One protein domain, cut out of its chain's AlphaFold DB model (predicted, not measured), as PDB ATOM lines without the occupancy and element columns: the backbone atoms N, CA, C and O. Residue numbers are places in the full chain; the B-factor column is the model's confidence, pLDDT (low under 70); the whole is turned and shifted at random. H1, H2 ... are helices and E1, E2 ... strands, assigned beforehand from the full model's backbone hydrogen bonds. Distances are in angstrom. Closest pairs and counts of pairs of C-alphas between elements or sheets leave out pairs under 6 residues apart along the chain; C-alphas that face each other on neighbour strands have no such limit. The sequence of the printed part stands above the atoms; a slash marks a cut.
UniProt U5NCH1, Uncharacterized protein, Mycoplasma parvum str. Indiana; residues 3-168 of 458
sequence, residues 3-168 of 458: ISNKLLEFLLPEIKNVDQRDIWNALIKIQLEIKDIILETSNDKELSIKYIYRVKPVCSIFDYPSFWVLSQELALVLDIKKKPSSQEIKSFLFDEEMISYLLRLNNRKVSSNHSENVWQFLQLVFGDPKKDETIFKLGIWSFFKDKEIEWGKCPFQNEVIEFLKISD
ATOM      1  N   ILE A   3     200.455 245.389 187.777       90.31
ATOM      2  CA  ILE A   3     199.902 246.259 186.739       90.31
ATOM      3  C   ILE A   3     198.481 246.628 187.152       90.31
ATOM      4  O   ILE A   3     197.671 245.738 187.387       90.31
ATOM      5  N   SER A   4     198.152 247.914 187.227       90.50
ATOM      6  CA  SER A   4     196.767 248.362 187.413       90.50
ATOM      7  C   SER A   4     196.158 248.799 186.081       90.50
ATOM      8  O   SER A   4     196.878 249.295 185.210       90.50
ATOM      9  N   ASN A   5     194.832 248.705 185.937       89.06
ATOM     10  CA  ASN A   5     194.147 249.269 184.765       89.06
ATOM     11  C   ASN A   5     194.447 250.759 184.597       89.06
ATOM     12  O   ASN A   5     194.658 251.194 183.479       89.06
ATOM     13  N   LYS A   6     194.576 251.530 185.684       89.12
ATOM     14  CA  LYS A   6     194.928 252.958 185.601       89.12
ATOM     15  C   LYS A   6     196.311 253.208 185.007       89.12
ATOM     16  O   LYS A   6     196.481 254.152 184.244       89.12
ATOM     17  N   LEU A   7     197.284 252.354 185.323       91.88
ATOM     18  CA  LEU A   7     198.601 252.413 184.697       91.88
ATOM     19  C   LEU A   7     198.527 252.062 183.204       91.88
ATOM     20  O   LEU A   7     199.167 252.719 182.388       91.88
ATOM     21  N   LEU A   8     197.733 251.050 182.842       91.44
ATOM     22  CA  LEU A   8     197.525 250.692 181.440       91.44
ATOM     23  C   LEU A   8     196.752 251.769 180.676       91.44
ATOM     24  O   LEU A   8     197.139 252.068 179.564       91.44
ATOM     25  N   GLU A   9     195.729 252.389 181.261       90.69
ATOM     26  CA  GLU A   9     194.965 253.501 180.675       90.69
ATOM     27  C   GLU A   9     195.856 254.722 180.415       90.69
ATOM     28  O   GLU A   9     195.685 255.407 179.411       90.69
ATOM     29  N   PHE A  10     196.829 254.983 181.294       91.56
ATOM     30  CA  PHE A  10     197.826 256.027 181.066       91.56
ATOM     31  C   PHE A  10     198.693 255.730 179.839       91.56
ATOM     32  O   PHE A  10     198.952 256.624 179.036       91.56
ATOM     33  N   LEU A  11     199.135 254.479 179.684       92.69
ATOM     34  CA  LEU A  11     199.991 254.066 178.573       92.69
ATOM     35  C   LEU A  11     199.211 253.874 177.261       92.69
ATOM     36  O   LEU A  11     199.711 254.229 176.196       92.69
ATOM     37  N   LEU A  12     197.988 253.352 177.357       92.31
ATOM     38  CA  LEU A  12     197.094 252.906 176.289       92.31
ATOM     39  C   LEU A  12     195.650 253.361 176.589       92.31
ATOM     40  O   LEU A  12     194.840 252.578 177.085       92.31
ATOM     41  N   PRO A  13     195.273 254.611 176.279       90.38
ATOM     42  CA  PRO A  13     193.964 255.160 176.652       90.38
ATOM     43  C   PRO A  13     192.759 254.386 176.120       90.38
ATOM     44  O   PRO A  13     191.693 254.403 176.735       90.38
ATOM     45  N   GLU A  14     192.898 253.717 174.974       90.44
ATOM     46  CA  GLU A  14     191.827 252.912 174.374       90.44
ATOM     47  C   GLU A  14     191.559 251.613 175.128       90.44
ATOM     48  O   GLU A  14     190.484 251.040 174.968       90.44
ATOM     49  N   ILE A  15     192.458 251.195 176.027       90.25
ATOM     50  CA  ILE A  15     192.278 249.974 176.813       90.25
ATOM     51  C   ILE A  15     191.031 250.026 177.707       90.25
ATOM     52  O   ILE A  15     190.476 248.990 178.054       90.25
ATOM     53  N   LYS A  16     190.534 251.231 178.027       88.00
ATOM     54  CA  LYS A  16     189.274 251.434 178.761       88.00
ATOM     55  C   LYS A  16     188.044 250.891 178.022       88.00
ATOM     56  O   LYS A  16     187.023 250.641 178.651       88.00
ATOM     57  N   ASN A  17     188.140 250.750 176.699       88.69
ATOM     58  CA  ASN A  17     187.075 250.246 175.837       88.69
ATOM     59  C   ASN A  17     187.225 248.744 175.543       88.69
ATOM     60  O   ASN A  17     186.398 248.185 174.827       88.69
ATOM     61  N   VAL A  18     188.284 248.103 176.046       88.44
ATOM     62  CA  VAL A  18     188.578 246.688 175.813       88.44
ATOM     63  C   VAL A  18     187.990 245.856 176.949       88.44
ATOM     64  O   VAL A  18     188.107 246.215 178.125       88.44
ATOM     65  N   ASP A  19     187.357 244.733 176.605       87.94
ATOM     66  CA  ASP A  19     186.829 243.810 177.605       87.94
ATOM     67  C   ASP A  19     187.963 243.244 178.474       87.94
ATOM     68  O   ASP A  19     189.064 242.953 177.999       87.94
ATOM     69  N   GLN A  20     187.705 243.057 179.770       85.50
ATOM     70  CA  GLN A  20     188.739 242.567 180.685       85.50
ATOM     71  C   GLN A  20     189.249 241.182 180.284       85.50
ATOM     72  O   GLN A  20     190.433 240.899 180.445       85.50
ATOM     73  N   ARG A  21     188.394 240.331 179.707       85.12
ATOM     74  CA  ARG A  21     188.802 239.021 179.204       85.12
ATOM     75  C   ARG A  21     189.794 239.141 178.052       85.12
ATOM     76  O   ARG A  21     190.725 238.342 177.985       85.12
ATOM     77  N   ASP A  22     189.633 240.135 177.188       88.12
ATOM     78  CA  ASP A  22     190.553 240.381 176.077       88.12
ATOM     79  C   ASP A  22     191.894 240.915 176.579       88.12
ATOM     80  O   ASP A  22     192.941 240.466 176.115       88.12
ATOM     81  N   ILE A  23     191.887 241.760 177.616       88.94
ATOM     82  CA  ILE A  23     193.113 242.177 178.313       88.94
ATOM     83  C   ILE A  23     193.820 240.960 178.934       88.94
ATOM     84  O   ILE A  23     195.036 240.822 178.806       88.94
ATOM     85  N   TRP A  24     193.084 240.046 179.578       87.44
ATOM     86  CA  TRP A  24     193.668 238.831 180.167       87.44
ATOM     87  C   TRP A  24     194.268 237.921 179.099       87.44
ATOM     88  O   TRP A  24     195.397 237.453 179.249       87.44
ATOM     89  N   ASN A  25     193.539 237.706 178.003       86.50
ATOM     90  CA  ASN A  25     194.019 236.931 176.866       86.50
ATOM     91  C   ASN A  25     195.274 237.569 176.258       86.50
ATOM     92  O   ASN A  25     196.219 236.850 175.938       86.50
ATOM     93  N   ALA A  26     195.317 238.899 176.145       89.94
ATOM     94  CA  ALA A  26     196.474 239.622 175.632       89.94
ATOM     95  C   ALA A  26     197.700 239.463 176.539       89.94
ATOM     96  O   ALA A  26     198.771 239.127 176.037       89.94
ATOM     97  N   LEU A  27     197.540 239.606 177.862       89.38
ATOM     98  CA  LEU A  27     198.609 239.362 178.841       89.38
ATOM     99  C   LEU A  27     199.188 237.944 178.700       89.38
ATOM    100  O   LEU A  27     200.405 237.776 178.658       89.38
ATOM    101  N   ILE A  28     198.331 236.930 178.561       85.19
ATOM    102  CA  ILE A  28     198.770 235.543 178.347       85.19
ATOM    103  C   ILE A  28     199.493 235.400 177.000       85.19
ATOM    104  O   ILE A  28     200.526 234.737 176.927       85.19
ATOM    105  N   LYS A  29     198.986 236.035 175.935       85.62
ATOM    106  CA  LYS A  29     199.565 235.964 174.582       85.62
ATOM    107  C   LYS A  29     200.966 236.569 174.508       85.62
ATOM    108  O   LYS A  29     201.796 236.080 173.746       85.62
ATOM    109  N   ILE A  30     201.245 237.579 175.328       86.44
ATOM    110  CA  ILE A  30     202.590 238.144 175.498       86.44
ATOM    111  C   ILE A  30     203.404 237.395 176.572       86.44
ATOM    112  O   ILE A  30     204.345 237.931 177.145       86.44
ATOM    113  N   GLN A  31     203.075 236.133 176.859       86.31
ATOM    114  CA  GLN A  31     203.845 235.267 177.759       86.31
ATOM    115  C   GLN A  31     203.936 235.797 179.200       86.31
ATOM    116  O   GLN A  31     204.968 235.670 179.860       86.31
ATOM    117  N   LEU A  32     202.859 236.387 179.724       88.06
ATOM    118  CA  LEU A  32     202.745 236.717 181.145       88.06
ATOM    119  C   LEU A  32     201.784 235.752 181.843       88.06
ATOM    120  O   LEU A  32     200.615 235.627 181.485       88.06
ATOM    121  N   GLU A  33     202.262 235.106 182.905       87.19
ATOM    122  CA  GLU A  33     201.424 234.325 183.809       87.19
ATOM    123  C   GLU A  33     200.740 235.275 184.788       87.19
ATOM    124  O   GLU A  33     201.400 235.965 185.577       87.19
ATOM    125  N   ILE A  34     199.410 235.282 184.760       87.94
ATOM    126  CA  ILE A  34     198.579 235.991 185.727       87.94
ATOM    127  C   ILE A  34     198.534 235.152 187.007       87.94
ATOM    128  O   ILE A  34     197.907 234.098 187.041       87.94
ATOM    129  N   LYS A  35     199.220 235.613 188.057       89.50
ATOM    130  CA  LYS A  35     199.225 234.951 189.370       89.50
ATOM    131  C   LYS A  35     197.953 235.237 190.151       89.50
ATOM    132  O   LYS A  35     197.353 234.319 190.684       89.50
ATOM    133  N   ASP A  36     197.584 236.514 190.217       87.62
ATOM    134  CA  ASP A  36     196.432 237.002 190.970       87.62
ATOM    135  C   ASP A  36     195.768 238.159 190.213       87.62
ATOM    136  O   ASP A  36     196.451 238.959 189.560       87.62
ATOM    137  N   ILE A  37     194.448 238.279 190.367       86.69
ATOM    138  CA  ILE A  37     193.659 239.444 189.958       86.69
ATOM    139  C   ILE A  37     192.984 239.989 191.213       86.69
ATOM    140  O   ILE A  37     192.197 239.290 191.849       86.69
ATOM    141  N   ILE A  38     193.307 241.226 191.580       86.81
ATOM    142  CA  ILE A  38     192.714 241.907 192.732       86.81
ATOM    143  C   ILE A  38     191.695 242.914 192.207       86.81
ATOM    144  O   ILE A  38     192.000 243.719 191.324       86.81
ATOM    145  N   LEU A  39     190.485 242.844 192.760       82.69
ATOM    146  CA  LEU A  39     189.401 243.784 192.508       82.69
ATOM    147  C   LEU A  39     189.376 244.795 193.650       82.69
ATOM    148  O   LEU A  39     189.164 244.418 194.801       82.69
ATOM    149  N   GLU A  40     189.585 246.067 193.334       76.00
ATOM    150  CA  GLU A  40     189.476 247.153 194.303       76.00
ATOM    151  C   GLU A  40     188.295 248.050 193.918       76.00
ATOM    152  O   GLU A  40     188.267 248.652 192.844       76.00
ATOM    153  N   THR A  41     187.285 248.107 194.784       63.88
ATOM    154  CA  THR A  41     186.143 249.014 194.638       63.88
ATOM    155  C   THR A  41     186.482 250.354 195.274       63.88
ATOM    156  O   THR A  41     186.737 250.425 196.476       63.88
ATOM    157  N   SER A  42     186.473 251.416 194.471       57.50
ATOM    158  CA  SER A  42     186.511 252.789 194.979       57.50
ATOM    159  C   SER A  42     185.162 253.168 195.612       57.50
ATOM    160  O   SER A  42     184.113 252.814 195.077       57.50
ATOM    161  N   ASN A  43     185.200 253.889 196.739       49.59
ATOM    162  CA  ASN A  43     184.022 254.411 197.451       49.59
ATOM    163  C   ASN A  43     183.525 255.769 196.914       49.59
ATOM    164  O   ASN A  43     182.596 256.340 197.490       49.59
ATOM    165  N   ASP A  44     184.118 256.306 195.847       50.16
ATOM    166  CA  ASP A  44     183.599 257.520 195.217       50.16
ATOM    167  C   ASP A  44     182.342 257.232 194.391       50.16
ATOM    168  O   ASP A  44     182.080 256.099 194.001       50.16
ATOM    169  N   LYS A  45     181.536 258.273 194.159       43.22
ATOM    170  CA  LYS A  45     180.136 258.257 193.672       43.22
ATOM    171  C   LYS A  45     179.863 257.509 192.350       43.22
ATOM    172  O   LYS A  45     178.706 257.414 191.949       43.22
ATOM    173  N   GLU A  46     180.881 256.938 191.721       47.69
ATOM    174  CA  GLU A  46     180.790 255.936 190.667       47.69
ATOM    175  C   GLU A  46     181.586 254.698 191.099       47.69
ATOM    176  O   GLU A  46     182.791 254.786 191.349       47.69
ATOM    177  N   LEU A  47     180.923 253.536 191.162       46.31
ATOM    178  CA  LEU A  47     181.544 252.221 191.362       46.31
ATOM    179  C   LEU A  47     182.550 251.939 190.231       46.31
ATOM    180  O   LEU A  47     182.254 251.240 189.265       46.31
ATOM    181  N   SER A  48     183.755 252.491 190.340       56.72
ATOM    182  CA  SER A  48     184.868 252.173 189.454       56.72
ATOM    183  C   SER A  48     185.592 250.959 190.029       56.72
ATOM    184  O   SER A  48     186.280 251.032 191.050       56.72
ATOM    185  N   ILE A  49     185.386 249.805 189.391       61.12
ATOM    186  CA  ILE A  49     186.135 248.586 189.693       61.12
ATOM    187  C   ILE A  49     187.541 248.772 189.122       61.12
ATOM    188  O   ILE A  49     187.725 248.860 187.907       61.12
ATOM    189  N   LYS A  50     188.545 248.839 189.996       75.62
ATOM    190  CA  LYS A  50     189.952 248.847 189.597       75.62
ATOM    191  C   LYS A  50     190.448 247.405 189.558       75.62
ATOM    192  O   LYS A  50     190.415 246.707 190.570       75.62
ATOM    193  N   TYR A  51     190.925 246.971 188.393       83.62
ATOM    194  CA  TYR A  51     191.598 245.683 188.242       83.62
ATOM    195  C   TYR A  51     193.098 245.864 188.447       83.62
ATOM    196  O   TYR A  51     193.717 246.775 187.882       83.62
ATOM    197  N   ILE A  52     193.675 244.986 189.262       88.81
ATOM    198  CA  ILE A  52     195.108 244.926 189.522       88.81
ATOM    199  C   ILE A  52     195.591 243.514 189.208       88.81
ATOM    200  O   ILE A  52     195.199 242.543 189.854       88.81
ATOM    201  N   TYR A  53     196.484 243.417 188.235       90.12
ATOM    202  CA  TYR A  53     197.110 242.187 187.786       90.12
ATOM    203  C   TYR A  53     198.451 241.998 188.471       90.12
ATOM    204  O   TYR A  53     199.369 242.810 188.319       90.12
ATOM    205  N   ARG A  54     198.612 240.881 189.176       89.81
ATOM    206  CA  ARG A  54     199.933 240.406 189.577       89.81
ATOM    207  C   ARG A  54     200.412 239.406 188.540       89.81
ATOM    208  O   ARG A  54     199.918 238.286 188.488       89.81
ATOM    209  N   VAL A  55     201.408 239.798 187.754       89.94
ATOM    210  CA  VAL A  55     201.933 238.973 186.659       89.94
ATOM    211  C   VAL A  55     203.402 238.608 186.854       89.94
ATOM    212  O   VAL A  55     204.152 239.318 187.540       89.94
ATOM    213  N   LYS A  56     203.836 237.511 186.233       86.56
ATOM    214  CA  LYS A  56     205.256 237.182 186.023       86.56
ATOM    215  C   LYS A  56     205.492 236.742 184.569       86.56
ATOM    216  O   LYS A  56     204.592 236.132 184.003       86.56
ATOM    217  N   PRO A  57     206.671 236.996 183.984       82.69
ATOM    218  CA  PRO A  57     207.051 236.399 182.705       82.69
ATOM    219  C   PRO A  57     207.021 234.866 182.757       82.69
ATOM    220  O   PRO A  57     207.443 234.266 183.754       82.69
ATOM    221  N   VAL A  58     206.494 234.245 181.701       73.81
ATOM    222  CA  VAL A  58     206.529 232.800 181.459       73.81
ATOM    223  C   VAL A  58     207.839 232.485 180.758       73.81
ATOM    224  O   VAL A  58     208.056 232.911 179.628       73.81
ATOM    225  N   CYS A  59     208.687 231.713 181.443       56.19
ATOM    226  CA  CYS A  59     210.052 231.402 181.024       56.19
ATOM    227  C   CYS A  59     210.931 232.666 180.915       56.19
ATOM    228  O   CYS A  59     210.473 233.772 180.652       56.19
ATOM    229  N   SER A  60     212.238 232.538 181.129       56.47
ATOM    230  CA  SER A  60     213.190 233.657 181.000       56.47
ATOM    231  C   SER A  60     213.454 234.059 179.538       56.47
ATOM    232  O   SER A  60     214.533 234.547 179.226       56.47
ATOM    233  N   ILE A  61     212.504 233.787 178.638       51.72
ATOM    234  CA  ILE A  61     212.612 234.012 177.191       51.72
ATOM    235  C   ILE A  61     212.423 235.501 176.882       51.72
ATOM    236  O   ILE A  61     213.151 236.049 176.062       51.72
ATOM    237  N   PHE A  62     211.503 236.167 177.589       64.88
ATOM    238  CA  PHE A  62     211.247 237.599 177.453       64.88
ATOM    239  C   PHE A  62     211.495 238.317 178.772       64.88
ATOM    240  O   PHE A  62     210.868 238.005 179.788       64.88
ATOM    241  N   ASP A  63     212.389 239.301 178.743       67.94
ATOM    242  CA  ASP A  63     212.490 240.284 179.812       67.94
ATOM    243  C   ASP A  63     211.637 241.505 179.444       67.94
ATOM    244  O   ASP A  63     211.672 241.982 178.311       67.94
ATOM    245  N   TYR A  64     210.859 241.993 180.406       84.50
ATOM    246  CA  TYR A  64     210.058 243.207 180.273       84.50
ATOM    247  C   TYR A  64     210.749 244.302 181.086       84.50
ATOM    248  O   TYR A  64     210.415 244.482 182.263       84.50
ATOM    249  N   PRO A  65     211.719 245.029 180.500       83.06
ATOM    250  CA  PRO A  65     212.573 245.948 181.253       83.06
ATOM    251  C   PRO A  65     211.796 247.133 181.847       83.06
ATOM    252  O   PRO A  65     212.273 247.778 182.783       83.06
ATOM    253  N   SER A  66     210.595 247.424 181.332       90.19
ATOM    254  CA  SER A  66     209.734 248.501 181.815       90.19
ATOM    255  C   SER A  66     208.250 248.258 181.498       90.19
ATOM    256  O   SER A  66     207.907 247.449 180.627       90.19
ATOM    257  N   PHE A  67     207.345 248.967 182.187       92.56
ATOM    258  CA  PHE A  67     205.907 248.911 181.878       92.56
ATOM    259  C   PHE A  67     205.590 249.493 180.501       92.56
ATOM    260  O   PHE A  67     204.631 249.063 179.864       92.56
ATOM    261  N   TRP A  68     206.391 250.447 180.029       91.81
ATOM    262  CA  TRP A  68     206.264 250.986 178.685       91.81
ATOM    263  C   TRP A  68     206.493 249.902 177.626       91.81
ATOM    264  O   TRP A  68     205.632 249.739 176.764       91.81
ATOM    265  N   VAL A  69     207.556 249.095 177.736       90.62
ATOM    266  CA  VAL A  69     207.787 247.966 176.810       90.62
ATOM    267  C   VAL A  69     206.620 246.981 176.842       90.62
ATOM    268  O   VAL A  69     206.081 246.632 175.796       90.62
ATOM    269  N   LEU A  70     206.150 246.608 178.037       91.75
ATOM    270  CA  LEU A  70     204.963 245.760 178.168       91.75
ATOM    271  C   LEU A  70     203.739 246.364 177.466       91.75
ATOM    272  O   LEU A  70     202.977 245.638 176.833       91.75
ATOM    273  N   SER A  71     203.536 247.679 177.570       92.25
ATOM    274  CA  SER A  71     202.407 248.337 176.911       92.25
ATOM    275  C   SER A  71     202.515 248.306 175.390       92.25
ATOM    276  O   SER A  71     201.489 248.164 174.739       92.25
ATOM    277  N   GLN A  72     203.722 248.371 174.818       91.12
ATOM    278  CA  GLN A  72     203.902 248.228 173.369       91.12
ATOM    279  C   GLN A  72     203.506 246.820 172.907       91.12
ATOM    280  O   GLN A  72     202.766 246.675 171.938       91.12
ATOM    281  N   GLU A  73     203.911 245.790 173.651       90.75
ATOM    282  CA  GLU A  73     203.550 244.401 173.344       90.75
ATOM    283  C   GLU A  73     202.044 244.137 173.502       90.75
ATOM    284  O   GLU A  73     201.435 243.448 172.681       90.75
ATOM    285  N   LEU A  74     201.406 244.718 174.524       91.88
ATOM    286  CA  LEU A  74     199.950 244.647 174.679       91.88
ATOM    287  C   LEU A  74     199.211 245.380 173.561       91.88
ATOM    288  O   LEU A  74     198.225 244.863 173.043       91.88
ATOM    289  N   ALA A  75     199.676 246.573 173.200       91.44
ATOM    290  CA  ALA A  75     199.071 247.379 172.153       91.44
ATOM    291  C   ALA A  75     199.130 246.680 170.795       91.44
ATOM    292  O   ALA A  75     198.143 246.704 170.067       91.44
ATOM    293  N   LEU A  76     200.229 245.975 170.506       90.56
ATOM    294  CA  LEU A  76     200.355 245.120 169.331       90.56
ATOM    295  C   LEU A  76     199.280 244.025 169.301       90.56
ATOM    296  O   LEU A  76     198.597 243.844 168.296       90.56
ATOM    297  N   VAL A  77     199.110 243.295 170.406       90.00
ATOM    298  CA  VAL A  77     198.141 242.187 170.475       90.00
ATOM    299  C   VAL A  77     196.693 242.674 170.413       90.00
ATOM    300  O   VAL A  77     195.845 241.989 169.845       90.00
ATOM    301  N   LEU A  78     196.413 243.833 171.006       89.62
ATOM    302  CA  LEU A  78     195.082 244.439 171.051       89.62
ATOM    303  C   LEU A  78     194.783 245.337 169.836       89.62
ATOM    304  O   LEU A  78     193.686 245.880 169.758       89.62
ATOM    305  N   ASP A  79     195.744 245.504 168.921       85.94
ATOM    306  CA  ASP A  79     195.696 246.437 167.783       85.94
ATOM    307  C   ASP A  79     195.337 247.884 168.190       85.94
ATOM    308  O   ASP A  79     194.610 248.605 167.506       85.94
ATOM    309  N   ILE A  80     195.861 248.327 169.336       88.56
ATOM    310  CA  ILE A  80     195.681 249.687 169.853       88.56
ATOM    311  C   ILE A  80     196.778 250.581 169.284       88.56
ATOM    312  O   ILE A  80     197.962 250.381 169.551       88.56
ATOM    313  N   LYS A  81     196.384 251.622 168.548       81.12
ATOM    314  CA  LYS A  81     197.325 252.558 167.898       81.12
ATOM    315  C   LYS A  81     197.337 253.941 168.541       81.12
ATOM    316  O   LYS A  81     198.286 254.706 168.365       81.12
ATOM    317  N   LYS A  82     196.290 254.298 169.290       82.44
ATOM    318  CA  LYS A  82     196.148 255.646 169.841       82.44
ATOM    319  C   LYS A  82     197.062 255.869 171.043       82.44
ATOM    320  O   LYS A  82     196.935 255.222 172.080       82.44
ATOM    321  N   LYS A  83     197.924 256.880 170.930       82.38
ATOM    322  CA  LYS A  83     198.712 257.421 172.044       82.38
ATOM    323  C   LYS A  83     197.892 258.449 172.851       82.38
ATOM    324  O   LYS A  83     197.015 259.101 172.282       82.38
ATOM    325  N   PRO A  84     198.186 258.648 174.149       86.69
ATOM    326  CA  PRO A  84     197.529 259.675 174.962       86.69
ATOM    327  C   PRO A  84     197.849 261.086 174.470       86.69
ATOM    328  O   PRO A  84     198.987 261.377 174.097       86.69
ATOM    329  N   SER A  85     196.855 261.969 174.505       89.12
ATOM    330  CA  SER A  85     197.004 263.394 174.198       89.12
ATOM    331  C   SER A  85     197.822 264.128 175.266       89.12
ATOM    332  O   SER A  85     197.931 263.676 176.409       89.12
ATOM    333  N   SER A  86     198.365 265.303 174.928       87.00
ATOM    334  CA  SER A  86     199.090 266.152 175.887       87.00
ATOM    335  C   SER A  86     198.249 266.487 177.122       87.00
ATOM    336  O   SER A  86     198.763 266.504 178.239       87.00
ATOM    337  N   GLN A  87     196.942 266.703 176.939       86.50
ATOM    338  CA  GLN A  87     196.021 267.013 178.029       86.50
ATOM    339  C   GLN A  87     195.782 265.809 178.949       86.50
ATOM    340  O   GLN A  87     195.793 265.979 180.165       86.50
ATOM    341  N   GLU A  88     195.605 264.604 178.399       88.12
ATOM    342  CA  GLU A  88     195.457 263.371 179.190       88.12
ATOM    343  C   GLU A  88     196.721 263.088 180.010       88.12
ATOM    344  O   GLU A  88     196.636 262.819 181.207       88.12
ATOM    345  N   ILE A  89     197.898 263.236 179.393       88.50
ATOM    346  CA  ILE A  89     199.186 263.100 180.084       88.50
ATOM    347  C   ILE A  89     199.300 264.109 181.221       88.50
ATOM    348  O   ILE A  89     199.624 263.730 182.347       88.50
ATOM    349  N   LYS A  90     199.036 265.391 180.939       84.19
ATOM    350  CA  LYS A  90     199.117 266.457 181.941       84.19
ATOM    351  C   LYS A  90     198.145 266.176 183.086       84.19
ATOM    352  O   LYS A  90     198.551 266.185 184.238       84.19
ATOM    353  N   SER A  91     196.892 265.849 182.786       86.62
ATOM    354  CA  SER A  91     195.904 265.528 183.819       86.62
ATOM    355  C   SER A  91     196.359 264.376 184.717       86.62
ATOM    356  O   SER A  91     196.149 264.438 185.921       86.62
ATOM    357  N   PHE A  92     196.989 263.346 184.149       89.56
ATOM    358  CA  PHE A  92     197.433 262.182 184.907       89.56
ATOM    359  C   PHE A  92     198.674 262.467 185.764       89.56
ATOM    360  O   PHE A  92     198.716 262.107 186.936       89.56
ATOM    361  N   LEU A  93     199.694 263.123 185.202       87.38
ATOM    362  CA  LEU A  93     200.946 263.397 185.920       87.38
ATOM    363  C   LEU A  93     200.776 264.422 187.054       87.38
ATOM    364  O   LEU A  93     201.587 264.446 187.978       87.38
ATOM    365  N   PHE A  94     199.743 265.263 186.998       85.81
ATOM    366  CA  PHE A  94     199.424 266.239 188.046       85.81
ATOM    367  C   PHE A  94     198.451 265.708 189.113       85.81
ATOM    368  O   PHE A  94     198.180 266.412 190.082       85.81
ATOM    369  N   ASP A  95     197.959 264.475 188.980       88.88
ATOM    370  CA  ASP A  95     197.147 263.817 190.004       88.88
ATOM    371  C   ASP A  95     198.056 263.223 191.100       88.88
ATOM    372  O   ASP A  95     198.592 262.115 190.978       88.88
ATOM    373  N   GLU A  96     198.277 263.993 192.172       89.44
ATOM    374  CA  GLU A  96     199.177 263.612 193.272       89.44
ATOM    375  C   GLU A  96     198.741 262.319 193.974       89.44
ATOM    376  O   GLU A  96     199.583 261.492 194.354       89.44
ATOM    377  N   GLU A  97     197.430 262.123 194.133       90.25
ATOM    378  CA  GLU A  97     196.868 260.944 194.786       90.25
ATOM    379  C   GLU A  97     197.079 259.699 193.928       90.25
ATOM    380  O   GLU A  97     197.560 258.679 194.435       90.25
ATOM    381  N   MET A  98     196.803 259.788 192.623       90.94
ATOM    382  CA  MET A  98     196.983 258.681 191.686       90.94
ATOM    383  C   MET A  98     198.450 258.265 191.568       90.94
ATOM    384  O   MET A  98     198.764 257.075 191.674       90.94
ATOM    385  N   ILE A  99     199.367 259.224 191.407       91.81
ATOM    386  CA  ILE A  99     200.806 258.939 191.329       91.81
ATOM    387  C   ILE A  99     201.287 258.285 192.630       91.81
ATOM    388  O   ILE A  99     201.942 257.238 192.603       91.81
ATOM    389  N   SER A 100     200.899 258.839 193.781       93.06
ATOM    390  CA  SER A 100     201.247 258.280 195.091       93.06
ATOM    391  C   SER A 100     200.689 256.871 195.299       93.06
ATOM    392  O   SER A 100     201.346 256.033 195.922       93.06
ATOM    393  N   TYR A 101     199.481 256.600 194.802       91.81
ATOM    394  CA  TYR A 101     198.852 255.282 194.847       91.81
ATOM    395  C   TYR A 101     199.616 254.267 193.987       91.81
ATOM    396  O   TYR A 101     199.978 253.201 194.486       91.81
ATOM    397  N   LEU A 102     199.940 254.598 192.732       92.88
ATOM    398  CA  LEU A 102     200.646 253.688 191.817       92.88
ATOM    399  C   LEU A 102     202.073 253.370 192.277       92.88
ATOM    400  O   LEU A 102     202.531 252.231 192.126       92.88
ATOM    401  N   LEU A 103     202.757 254.346 192.885       93.88
ATOM    402  CA  LEU A 103     204.055 254.142 193.525       93.88
ATOM    403  C   LEU A 103     203.951 253.172 194.706       93.88
ATOM    404  O   LEU A 103     204.707 252.200 194.757       93.88
ATOM    405  N   ARG A 104     202.991 253.385 195.620       93.44
ATOM    406  CA  ARG A 104     202.754 252.483 196.762       93.44
ATOM    407  C   ARG A 104     202.408 251.071 196.309       93.44
ATOM    408  O   ARG A 104     202.976 250.117 196.833       93.44
ATOM    409  N   LEU A 105     201.543 250.943 195.304       91.06
ATOM    410  CA  LEU A 105     201.144 249.657 194.732       91.06
ATOM    411  C   LEU A 105     202.348 248.858 194.207       91.06
ATOM    412  O   LEU A 105     202.371 247.632 194.291       91.06
ATOM    413  N   ASN A 106     203.372 249.554 193.710       90.81
ATOM    414  CA  ASN A 106     204.622 248.970 193.226       90.81
ATOM    415  C   ASN A 106     205.767 249.023 194.253       90.81
ATOM    416  O   ASN A 106     206.936 248.911 193.879       90.81
ATOM    417  N   ASN A 107     205.451 249.166 195.546       92.06
ATOM    418  CA  ASN A 107     206.414 249.195 196.653       92.06
ATOM    419  C   ASN A 107     207.519 250.263 196.501       92.06
ATOM    420  O   ASN A 107     208.658 250.061 196.929       92.06
ATOM    421  N   ARG A 108     207.205 251.407 195.883       92.00
ATOM    422  CA  ARG A 108     208.094 252.575 195.800       92.00
ATOM    423  C   ARG A 108     207.824 253.540 196.956       92.00
ATOM    424  O   ARG A 108     206.708 253.627 197.466       92.00
ATOM    425  N   LYS A 109     208.863 254.265 197.384       91.94
ATOM    426  CA  LYS A 109     208.754 255.267 198.453       91.94
ATOM    427  C   LYS A 109     208.074 256.523 197.911       91.94
ATOM    428  O   LYS A 109     208.504 257.061 196.898       91.94
ATOM    429  N   VAL A 110     207.065 257.017 198.617       93.69
ATOM    430  CA  VAL A 110     206.397 258.282 198.284       93.69
ATOM    431  C   VAL A 110     207.051 259.412 199.080       93.69
ATOM    432  O   VAL A 110     207.165 259.320 200.302       93.69
ATOM    433  N   SER A 111     207.516 260.440 198.375       90.56
ATOM    434  CA  SER A 111     208.043 261.694 198.922       90.56
ATOM    435  C   SER A 111     206.906 262.682 199.201       90.56
ATOM    436  O   SER A 111     205.827 262.581 198.618       90.56
ATOM    437  N   SER A 112     207.150 263.667 200.067       88.81
ATOM    438  CA  SER A 112     206.258 264.824 200.231       88.81
ATOM    439  C   SER A 112     206.317 265.790 199.041       88.81
ATOM    440  O   SER A 112     205.447 266.645 198.906       88.81
ATOM    441  N   ASN A 113     207.332 265.671 198.180       87.62
ATOM    442  CA  ASN A 113     207.489 266.471 196.972       87.62
ATOM    443  C   ASN A 113     206.877 265.743 195.762       87.62
ATOM    444  O   ASN A 113     207.404 264.721 195.316       87.62
ATOM    445  N   HIS A 114     205.793 266.287 195.198       86.62
ATOM    446  CA  HIS A 114     205.113 265.682 194.045       86.62
ATOM    447  C   HIS A 114     206.033 265.507 192.833       86.62
ATOM    448  O   HIS A 114     206.025 264.459 192.193       86.62
ATOM    449  N   SER A 115     206.912 266.470 192.560       82.62
ATOM    450  CA  SER A 115     207.847 266.378 191.434       82.62
ATOM    451  C   SER A 115     208.813 265.194 191.554       82.62
ATOM    452  O   SER A 115     209.157 264.568 190.552       82.62
ATOM    453  N   GLU A 116     209.229 264.845 192.776       85.56
ATOM    454  CA  GLU A 116     210.035 263.641 193.027       85.56
ATOM    455  C   GLU A 116     209.221 262.361 192.816       85.56
ATOM    456  O   GLU A 116     209.749 261.369 192.310       85.56
ATOM    457  N   ASN A 117     207.934 262.373 193.171       89.31
ATOM    458  CA  ASN A 117     207.033 261.244 192.940       89.31
ATOM    459  C   ASN A 117     206.783 261.021 191.446       89.31
ATOM    460  O   ASN A 117     206.870 259.886 190.981       89.31
ATOM    461  N   VAL A 118     206.554 262.088 190.676       87.50
ATOM    462  CA  VAL A 118     206.431 262.011 189.213       87.50
ATOM    463  C   VAL A 118     207.690 261.399 188.606       87.50
ATOM    464  O   VAL A 118     207.590 260.500 187.777       87.50
ATOM    465  N   TRP A 119     208.879 261.805 189.053       85.12
ATOM    466  CA  TRP A 119     210.122 261.216 188.558       85.12
ATOM    467  C   TRP A 119     210.245 259.723 188.879       85.12
ATOM    468  O   TRP A 119     210.509 258.917 187.987       85.12
ATOM    469  N   GLN A 120     209.991 259.327 190.129       89.44
ATOM    470  CA  GLN A 120     209.979 257.910 190.503       89.44
ATOM    471  C   GLN A 120     208.948 257.113 189.696       89.44
ATOM    472  O   GLN A 120     209.185 255.949 189.370       89.44
ATOM    473  N   PHE A 121     207.814 257.730 189.360       91.56
ATOM    474  CA  PHE A 121     206.798 257.128 188.513       91.56
ATOM    475  C   PHE A 121     207.293 256.965 187.073       91.56
ATOM    476  O   PHE A 121     207.154 255.885 186.512       91.56
ATOM    477  N   LEU A 122     207.953 257.965 186.490       90.06
ATOM    478  CA  LEU A 122     208.556 257.840 185.158       90.06
ATOM    479  C   LEU A 122     209.634 256.745 185.123       90.06
ATOM    480  O   LEU A 122     209.648 255.944 184.195       90.06
ATOM    481  N   GLN A 123     210.478 256.637 186.154       89.31
ATOM    482  CA  GLN A 123     211.449 255.540 186.280       89.31
ATOM    483  C   GLN A 123     210.778 254.171 186.453       89.31
ATOM    484  O   GLN A 123     211.286 253.146 186.006       89.31
ATOM    485  N   LEU A 124     209.623 254.125 187.120       91.06
ATOM    486  CA  LEU A 124     208.824 252.910 187.199       91.06
ATOM    487  C   LEU A 124     208.306 252.528 185.806       91.06
ATOM    488  O   LEU A 124     208.459 251.378 185.403       91.06
ATOM    489  N   VAL A 125     207.725 253.485 185.077       93.25
ATOM    490  CA  VAL A 125     207.070 253.273 183.782       93.25
ATOM    491  C   VAL A 125     208.057 252.935 182.672       93.25
ATOM    492  O   VAL A 125     207.843 251.960 181.957       93.25
ATOM    493  N   PHE A 126     209.118 253.725 182.524       91.19
ATOM    494  CA  PHE A 126     210.048 253.662 181.393       91.19
ATOM    495  C   PHE A 126     211.341 252.902 181.708       91.19
ATOM    496  O   PHE A 126     212.105 252.614 180.796       91.19
ATOM    497  N   GLY A 127     211.550 252.502 182.964       88.62
ATOM    498  CA  GLY A 127     212.732 251.764 183.405       88.62
ATOM    499  C   GLY A 127     213.686 252.625 184.233       88.62
ATOM    500  O   GLY A 127     213.585 253.847 184.288       88.62
ATOM    501  N   ASP A 128     214.616 251.972 184.926       85.69
ATOM    502  CA  ASP A 128     215.637 252.678 185.701       85.69
ATOM    503  C   ASP A 128     216.793 253.075 184.765       85.69
ATOM    504  O   ASP A 128     217.488 252.174 184.279       85.69
ATOM    505  N   PRO A 129     217.052 254.376 184.533       83.12
ATOM    506  CA  PRO A 129     218.118 254.812 183.631       83.12
ATOM    507  C   PRO A 129     219.511 254.367 184.089       83.12
ATOM    508  O   PRO A 129     220.424 254.294 183.276       83.12
ATOM    509  N   LYS A 130     219.696 254.023 185.373       84.50
ATOM    510  CA  LYS A 130     220.963 253.458 185.866       84.50
ATOM    511  C   LYS A 130     221.173 252.001 185.457       84.50
ATOM    512  O   LYS A 130     222.293 251.509 185.551       84.50
ATOM    513  N   LYS A 131     220.102 251.296 185.085       84.75
ATOM    514  CA  LYS A 131     220.142 249.896 184.644       84.75
ATOM    515  C   LYS A 131     220.128 249.788 183.128       84.75
ATOM    516  O   LYS A 131     220.893 249.004 182.582       84.75
ATOM    517  N   ASP A 132     219.254 250.554 182.486       81.62
ATOM    518  CA  ASP A 132     219.104 250.581 181.036       81.62
ATOM    519  C   ASP A 132     218.715 251.993 180.582       81.62
ATOM    520  O   ASP A 132     217.543 252.373 180.517       81.62
ATOM    521  N   GLU A 133     219.737 252.801 180.311       83.88
ATOM    522  CA  GLU A 133     219.572 254.180 179.851       83.88
ATOM    523  C   GLU A 133     218.885 254.246 178.476       83.88
ATOM    524  O   GLU A 133     218.139 255.188 178.200       83.88
ATOM    525  N   THR A 134     219.097 253.230 177.634       81.25
ATOM    526  CA  THR A 134     218.565 253.164 176.268       81.25
ATOM    527  C   THR A 134     217.050 253.031 176.295       81.25
ATOM    528  O   THR A 134     216.347 253.858 175.714       81.25
ATOM    529  N   ILE A 135     216.533 252.041 177.029       84.44
ATOM    530  CA  ILE A 135     215.086 251.820 177.154       84.44
ATOM    531  C   ILE A 135     214.398 253.017 177.808       84.44
ATOM    532  O   ILE A 135     213.330 253.431 177.351       84.44
ATOM    533  N   PHE A 136     215.025 253.614 178.824       86.88
ATOM    534  CA  PHE A 136     214.475 254.794 179.477       86.88
ATOM    535  C   PHE A 136     214.343 255.979 178.509       86.88
ATOM    536  O   PHE A 136     213.249 256.529 178.359       86.88
ATOM    537  N   LYS A 137     215.426 256.352 177.812       83.94
ATOM    538  CA  LYS A 137     215.415 257.460 176.843       83.94
ATOM    539  C   LYS A 137     214.435 257.207 175.702       83.94
ATOM    540  O   LYS A 137     213.682 258.114 175.351       83.94
ATOM    541  N   LEU A 138     214.405 255.987 175.157       83.94
ATOM    542  CA  LEU A 138     213.514 255.628 174.049       83.94
ATOM    543  C   LEU A 138     212.053 255.723 174.471       83.94
ATOM    544  O   LEU A 138     211.237 256.273 173.735       83.94
ATOM    545  N   GLY A 139     211.734 255.231 175.668       87.44
ATOM    546  CA  GLY A 139     210.392 255.297 176.222       87.44
ATOM    547  C   GLY A 139     209.919 256.734 176.428       87.44
ATOM    548  O   GLY A 139     208.850 257.100 175.942       87.44
ATOM    549  N   ILE A 140     210.739 257.568 177.079       87.06
ATOM    550  CA  ILE A 140     210.451 258.995 177.284       87.06
ATOM    551  C   ILE A 140     210.258 259.701 175.939       87.06
ATOM    552  O   ILE A 140     209.244 260.368 175.736       87.06
ATOM    553  N   TRP A 141     211.189 259.524 175.001       85.75
ATOM    554  CA  TRP A 141     211.101 260.151 173.688       85.75
ATOM    555  C   TRP A 141     209.861 259.674 172.925       85.75
ATOM    556  O   TRP A 141     209.009 260.486 172.596       85.75
ATOM    557  N   SER A 142     209.662 258.369 172.732       84.38
ATOM    558  CA  SER A 142     208.518 257.829 171.970       84.38
ATOM    559  C   SER A 142     207.155 258.207 172.567       84.38
ATOM    560  O   SER A 142     206.158 258.339 171.840       84.38
ATOM    561  N   PHE A 143     207.087 258.377 173.890       87.12
ATOM    562  CA  PHE A 143     205.847 258.686 174.591       87.12
ATOM    563  C   PHE A 143     205.522 260.185 174.637       87.12
ATOM    564  O   PHE A 143     204.337 260.538 174.615       87.12
ATOM    565  N   PHE A 144     206.533 261.058 174.680       86.56
ATOM    566  CA  PHE A 144     206.360 262.509 174.829       86.56
ATOM    567  C   PHE A 144     206.763 263.338 173.598       86.56
ATOM    568  O   PHE A 144     206.450 264.528 173.566       86.56
ATOM    569  N   LYS A 145     207.418 262.754 172.584       82.00
ATOM    570  CA  LYS A 145     207.752 263.449 171.329       82.00
ATOM    571  C   LYS A 145     206.487 264.037 170.705       82.00
ATOM    572  O   LYS A 145     205.424 263.416 170.742       82.00
ATOM    573  N   ASP A 146     206.621 265.247 170.170       80.50
ATOM    574  CA  ASP A 146     205.553 266.013 169.519       80.50
ATOM    575  C   ASP A 146     204.378 266.382 170.447       80.50
ATOM    576  O   ASP A 146     203.315 266.797 169.985       80.50
ATOM    577  N   LYS A 147     204.560 266.268 171.773       82.69
ATOM    578  CA  LYS A 147     203.566 266.673 172.773       82.69
ATOM    579  C   LYS A 147     204.020 267.918 173.515       82.69
ATOM    580  O   LYS A 147     205.057 267.935 174.176       82.69
ATOM    581  N   GLU A 148     203.188 268.950 173.466       76.94
ATOM    582  CA  GLU A 148     203.365 270.143 174.291       76.94
ATOM    583  C   GLU A 148     203.044 269.825 175.754       76.94
ATOM    584  O   GLU A 148     201.883 269.766 176.166       76.94
ATOM    585  N   ILE A 149     204.089 269.585 176.545       71.50
ATOM    586  CA  ILE A 149     203.974 269.320 177.977       71.50
ATOM    587  C   ILE A 149     204.674 270.435 178.730       71.50
ATOM    588  O   ILE A 149     205.897 270.577 178.698       71.50
ATOM    589  N   GLU A 150     203.881 271.207 179.461       67.88
ATOM    590  CA  GLU A 150     204.392 272.084 180.503       67.88
ATOM    591  C   GLU A 150     204.843 271.222 181.679       67.88
ATOM    592  O   GLU A 150     204.079 270.901 182.594       67.88
ATOM    593  N   TRP A 151     206.107 270.817 181.638       64.69
ATOM    594  CA  TRP A 151     206.782 270.265 182.796       64.69
ATOM    595  C   TRP A 151     206.763 271.353 183.877       64.69
ATOM    596  O   TRP A 151     207.308 272.438 183.670       64.69
ATOM    597  N   GLY A 152     206.070 271.106 184.995       60.25
ATOM    598  CA  GLY A 152     206.076 272.006 186.155       60.25
ATOM    599  C   GLY A 152     207.483 272.136 186.758       60.25
ATOM    600  O   GLY A 152     208.475 271.839 186.101       60.25
ATOM    601  N   LYS A 153     207.613 272.514 188.039       56.00
ATOM    602  CA  LYS A 153     208.912 272.493 188.751       56.00
ATOM    603  C   LYS A 153     209.408 271.053 188.967       56.00
ATOM    604  O   LYS A 153     209.448 270.569 190.094       56.00
ATOM    605  N   CYS A 154     209.740 270.349 187.891       54.31
ATOM    606  CA  CYS A 154     210.370 269.045 187.903       54.31
ATOM    607  C   CYS A 154     211.890 269.264 187.935       54.31
ATOM    608  O   CYS A 154     212.414 269.926 187.039       54.31
ATOM    609  N   PRO A 155     212.618 268.735 188.934       50.00
ATOM    610  CA  PRO A 155     214.057 268.972 189.079       50.00
ATOM    611  C   PRO A 155     214.902 268.510 187.878       50.00
ATOM    612  O   PRO A 155     216.024 268.977 187.722       50.00
ATOM    613  N   PHE A 156     214.355 267.659 187.004       58.69
ATOM    614  CA  PHE A 156     215.038 267.100 185.831       58.69
ATOM    615  C   PHE A 156     214.371 267.505 184.504       58.69
ATOM    616  O   PHE A 156     214.557 266.863 183.473       58.69
ATOM    617  N   GLN A 157     213.595 268.599 184.519       66.62
ATOM    618  CA  GLN A 157     212.949 269.180 183.336       66.62
ATOM    619  C   GLN A 157     213.938 269.390 182.178       66.62
ATOM    620  O   GLN A 157     213.599 269.124 181.031       66.62
ATOM    621  N   ASN A 158     215.164 269.828 182.476       68.00
ATOM    622  CA  ASN A 158     216.164 270.127 181.454       68.00
ATOM    623  C   ASN A 158     216.633 268.878 180.693       68.00
ATOM    624  O   ASN A 158     216.724 268.937 179.473       68.00
ATOM    625  N   GLU A 159     216.861 267.757 181.383       66.69
ATOM    626  CA  GLU A 159     217.326 266.494 180.782       66.69
ATOM    627  C   GLU A 159     216.246 265.877 179.881       66.69
ATOM    628  O   GLU A 159     216.511 265.489 178.747       66.69
ATOM    629  N   VAL A 160     214.991 265.859 180.350       69.56
ATOM    630  CA  VAL A 160     213.854 265.377 179.549       69.56
ATOM    631  C   VAL A 160     213.633 266.266 178.325       69.56
ATOM    632  O   VAL A 160     213.466 265.756 177.220       69.56
ATOM    633  N   ILE A 161     213.671 267.593 178.491       71.69
ATOM    634  CA  ILE A 161     213.554 268.542 177.373       71.69
ATOM    635  C   ILE A 161     214.697 268.358 176.368       71.69
ATOM    636  O   ILE A 161     214.474 268.510 175.171       71.69
ATOM    637  N   GLU A 162     215.909 268.044 176.823       71.69
ATOM    638  CA  GLU A 162     217.053 267.807 175.943       71.69
ATOM    639  C   GLU A 162     216.852 266.566 175.066       71.69
ATOM    640  O   GLU A 162     217.032 266.656 173.853       71.69
ATOM    641  N   PHE A 163     216.364 265.451 175.623       70.31
ATOM    642  CA  PHE A 163     216.039 264.258 174.829       70.31
ATOM    643  C   PHE A 163     214.941 264.521 173.797       70.31
ATOM    644  O   PHE A 163     215.025 264.050 172.665       70.31
ATOM    645  N   LEU A 164     213.920 265.297 174.164       73.00
ATOM    646  CA  LEU A 164     212.788 265.598 173.282       73.00
ATOM    647  C   LEU A 164     213.141 266.534 172.120       73.00
ATOM    648  O   LEU A 164     212.381 266.606 171.158       73.00
ATOM    649  N   LYS A 165     214.288 267.224 172.176       72.00
ATOM    650  CA  LYS A 165     214.800 268.038 171.061       72.00
ATOM    651  C   LYS A 165     215.439 267.206 169.950       72.00
ATOM    652  O   LYS A 165     215.668 267.745 168.870       72.00
ATOM    653  N   ILE A 166     215.746 265.934 170.201       72.00
ATOM    654  CA  ILE A 166     216.387 265.066 169.211       72.00
ATOM    655  C   ILE A 166     215.352 264.649 168.162       72.00
ATOM    656  O   ILE A 166     214.265 264.154 168.484       72.00
ATOM    657  N   SER A 167     215.690 264.894 166.896       61.53
ATOM    658  CA  SER A 167     214.754 264.784 165.777       61.53
ATOM    659  C   SER A 167     214.616 263.352 165.252       61.53
ATOM    660  O   SER A 167     213.494 262.913 164.961       61.53
ATOM    661  N   ASP A 168     215.726 262.610 165.225       66.50
ATOM    662  CA  ASP A 168     215.820 261.239 164.721       66.50
ATOM    663  C   ASP A 168     216.080 260.237 165.862       66.50
ATOM    664  O   ASP A 168     216.950 260.434 166.707       66.50
TER     665      ASP A 168
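AT A GLANCE: This is residues 3 to 168 of the 458 residues of an uncharacterized protein of Mycoplasma parvum str. Indiana (UniProt U5NCH1). A long two-stranded hairpin, E1 and E2, makes one end of this model, with H3 packed on it, and H9 lies at the opposite end. Between them H1, near the middle, and H4 to H8 make a body of mostly crossed helices. The printed part has 166 residues with nine named helices and two named strands, in the order H1 H2 H3 E1 E2 H4 H5 H6 H7 H8 H9; the sheet E1 - E2 is antiparallel and the class is mostly helix. The whole is compact, with a radius of gyration of the C-alphas of 15.9 A and spans of 41 by 41 by 28 A.

HOW THE PARTS SIT: Residues 3 to 4 pair antiparallel with residues 52 to 53 of E2, residues 49 to 57. H1, residues 5 to 11, comes closest to E2 at the C-alphas of Asn 5 and Tyr 51, 5.6 A. H2, residues 13 to 17, touches H1 only at the corner, only just, with 3 pairs of C-alphas within 8 A, Glu 9 and Ile 15 closest at 5.9 A. E1, residues 32 to 41, forms a hairpin with E2 at 161 degrees, with N 38 and O 52 at 2.9 A and N 33 and O 56 at 2.8 A; E1 bends by 65 degrees at residue 35. H3, residues 20 to 29, touches H4, residues 67 to 78, about perpendicular at 75 degrees, by H4's residues 74 to 78 alone, the closest C-alphas being Ala 26 and Val 77, 6.0 A. H5, residues 86 to 93, only just touches H1, with 3 pairs of C-alphas within 8 A, Phe 10 and Phe 92 closest at 7.3 A. H6, residues 96 to 105, touches H7, residues 114 to 126, at a steep tilt of 48 degrees, Glu 96 and His 114 closest at 6.3 A. H8, residues 133 to 144, touches H9, residues 157 to 164, about perpendicular at 85 degrees, Trp 141 and Leu 164 closest at 5.7 A. In each named helix but H2 every O i to N i+4 pair is within hydrogen-bond range; H2 has 0 of 1, and 1 of 2 O i to N i+3 pairs.

IN THESE COORDINATES: H1 begins at C-alpha 5 (194.147, 249.269, 184.765). E1 is 24.7 A long and E2 25.2 A; H7 is 18.1 A, H8 16.4 A and H4 16.0 A. H9 ends at C-alpha 164 (212.788, 265.598, 173.282).

THE WHOLE: The C-alphas farthest apart, those of Asn 43 and Asp 168, are 46.1 A apart. The printed part has no cut, and the link H8 to H9 is long, with 12 residues. Residues 41 to 49, 59 to 63, 150 to 160 and 167 to 168 have pLDDT under 70.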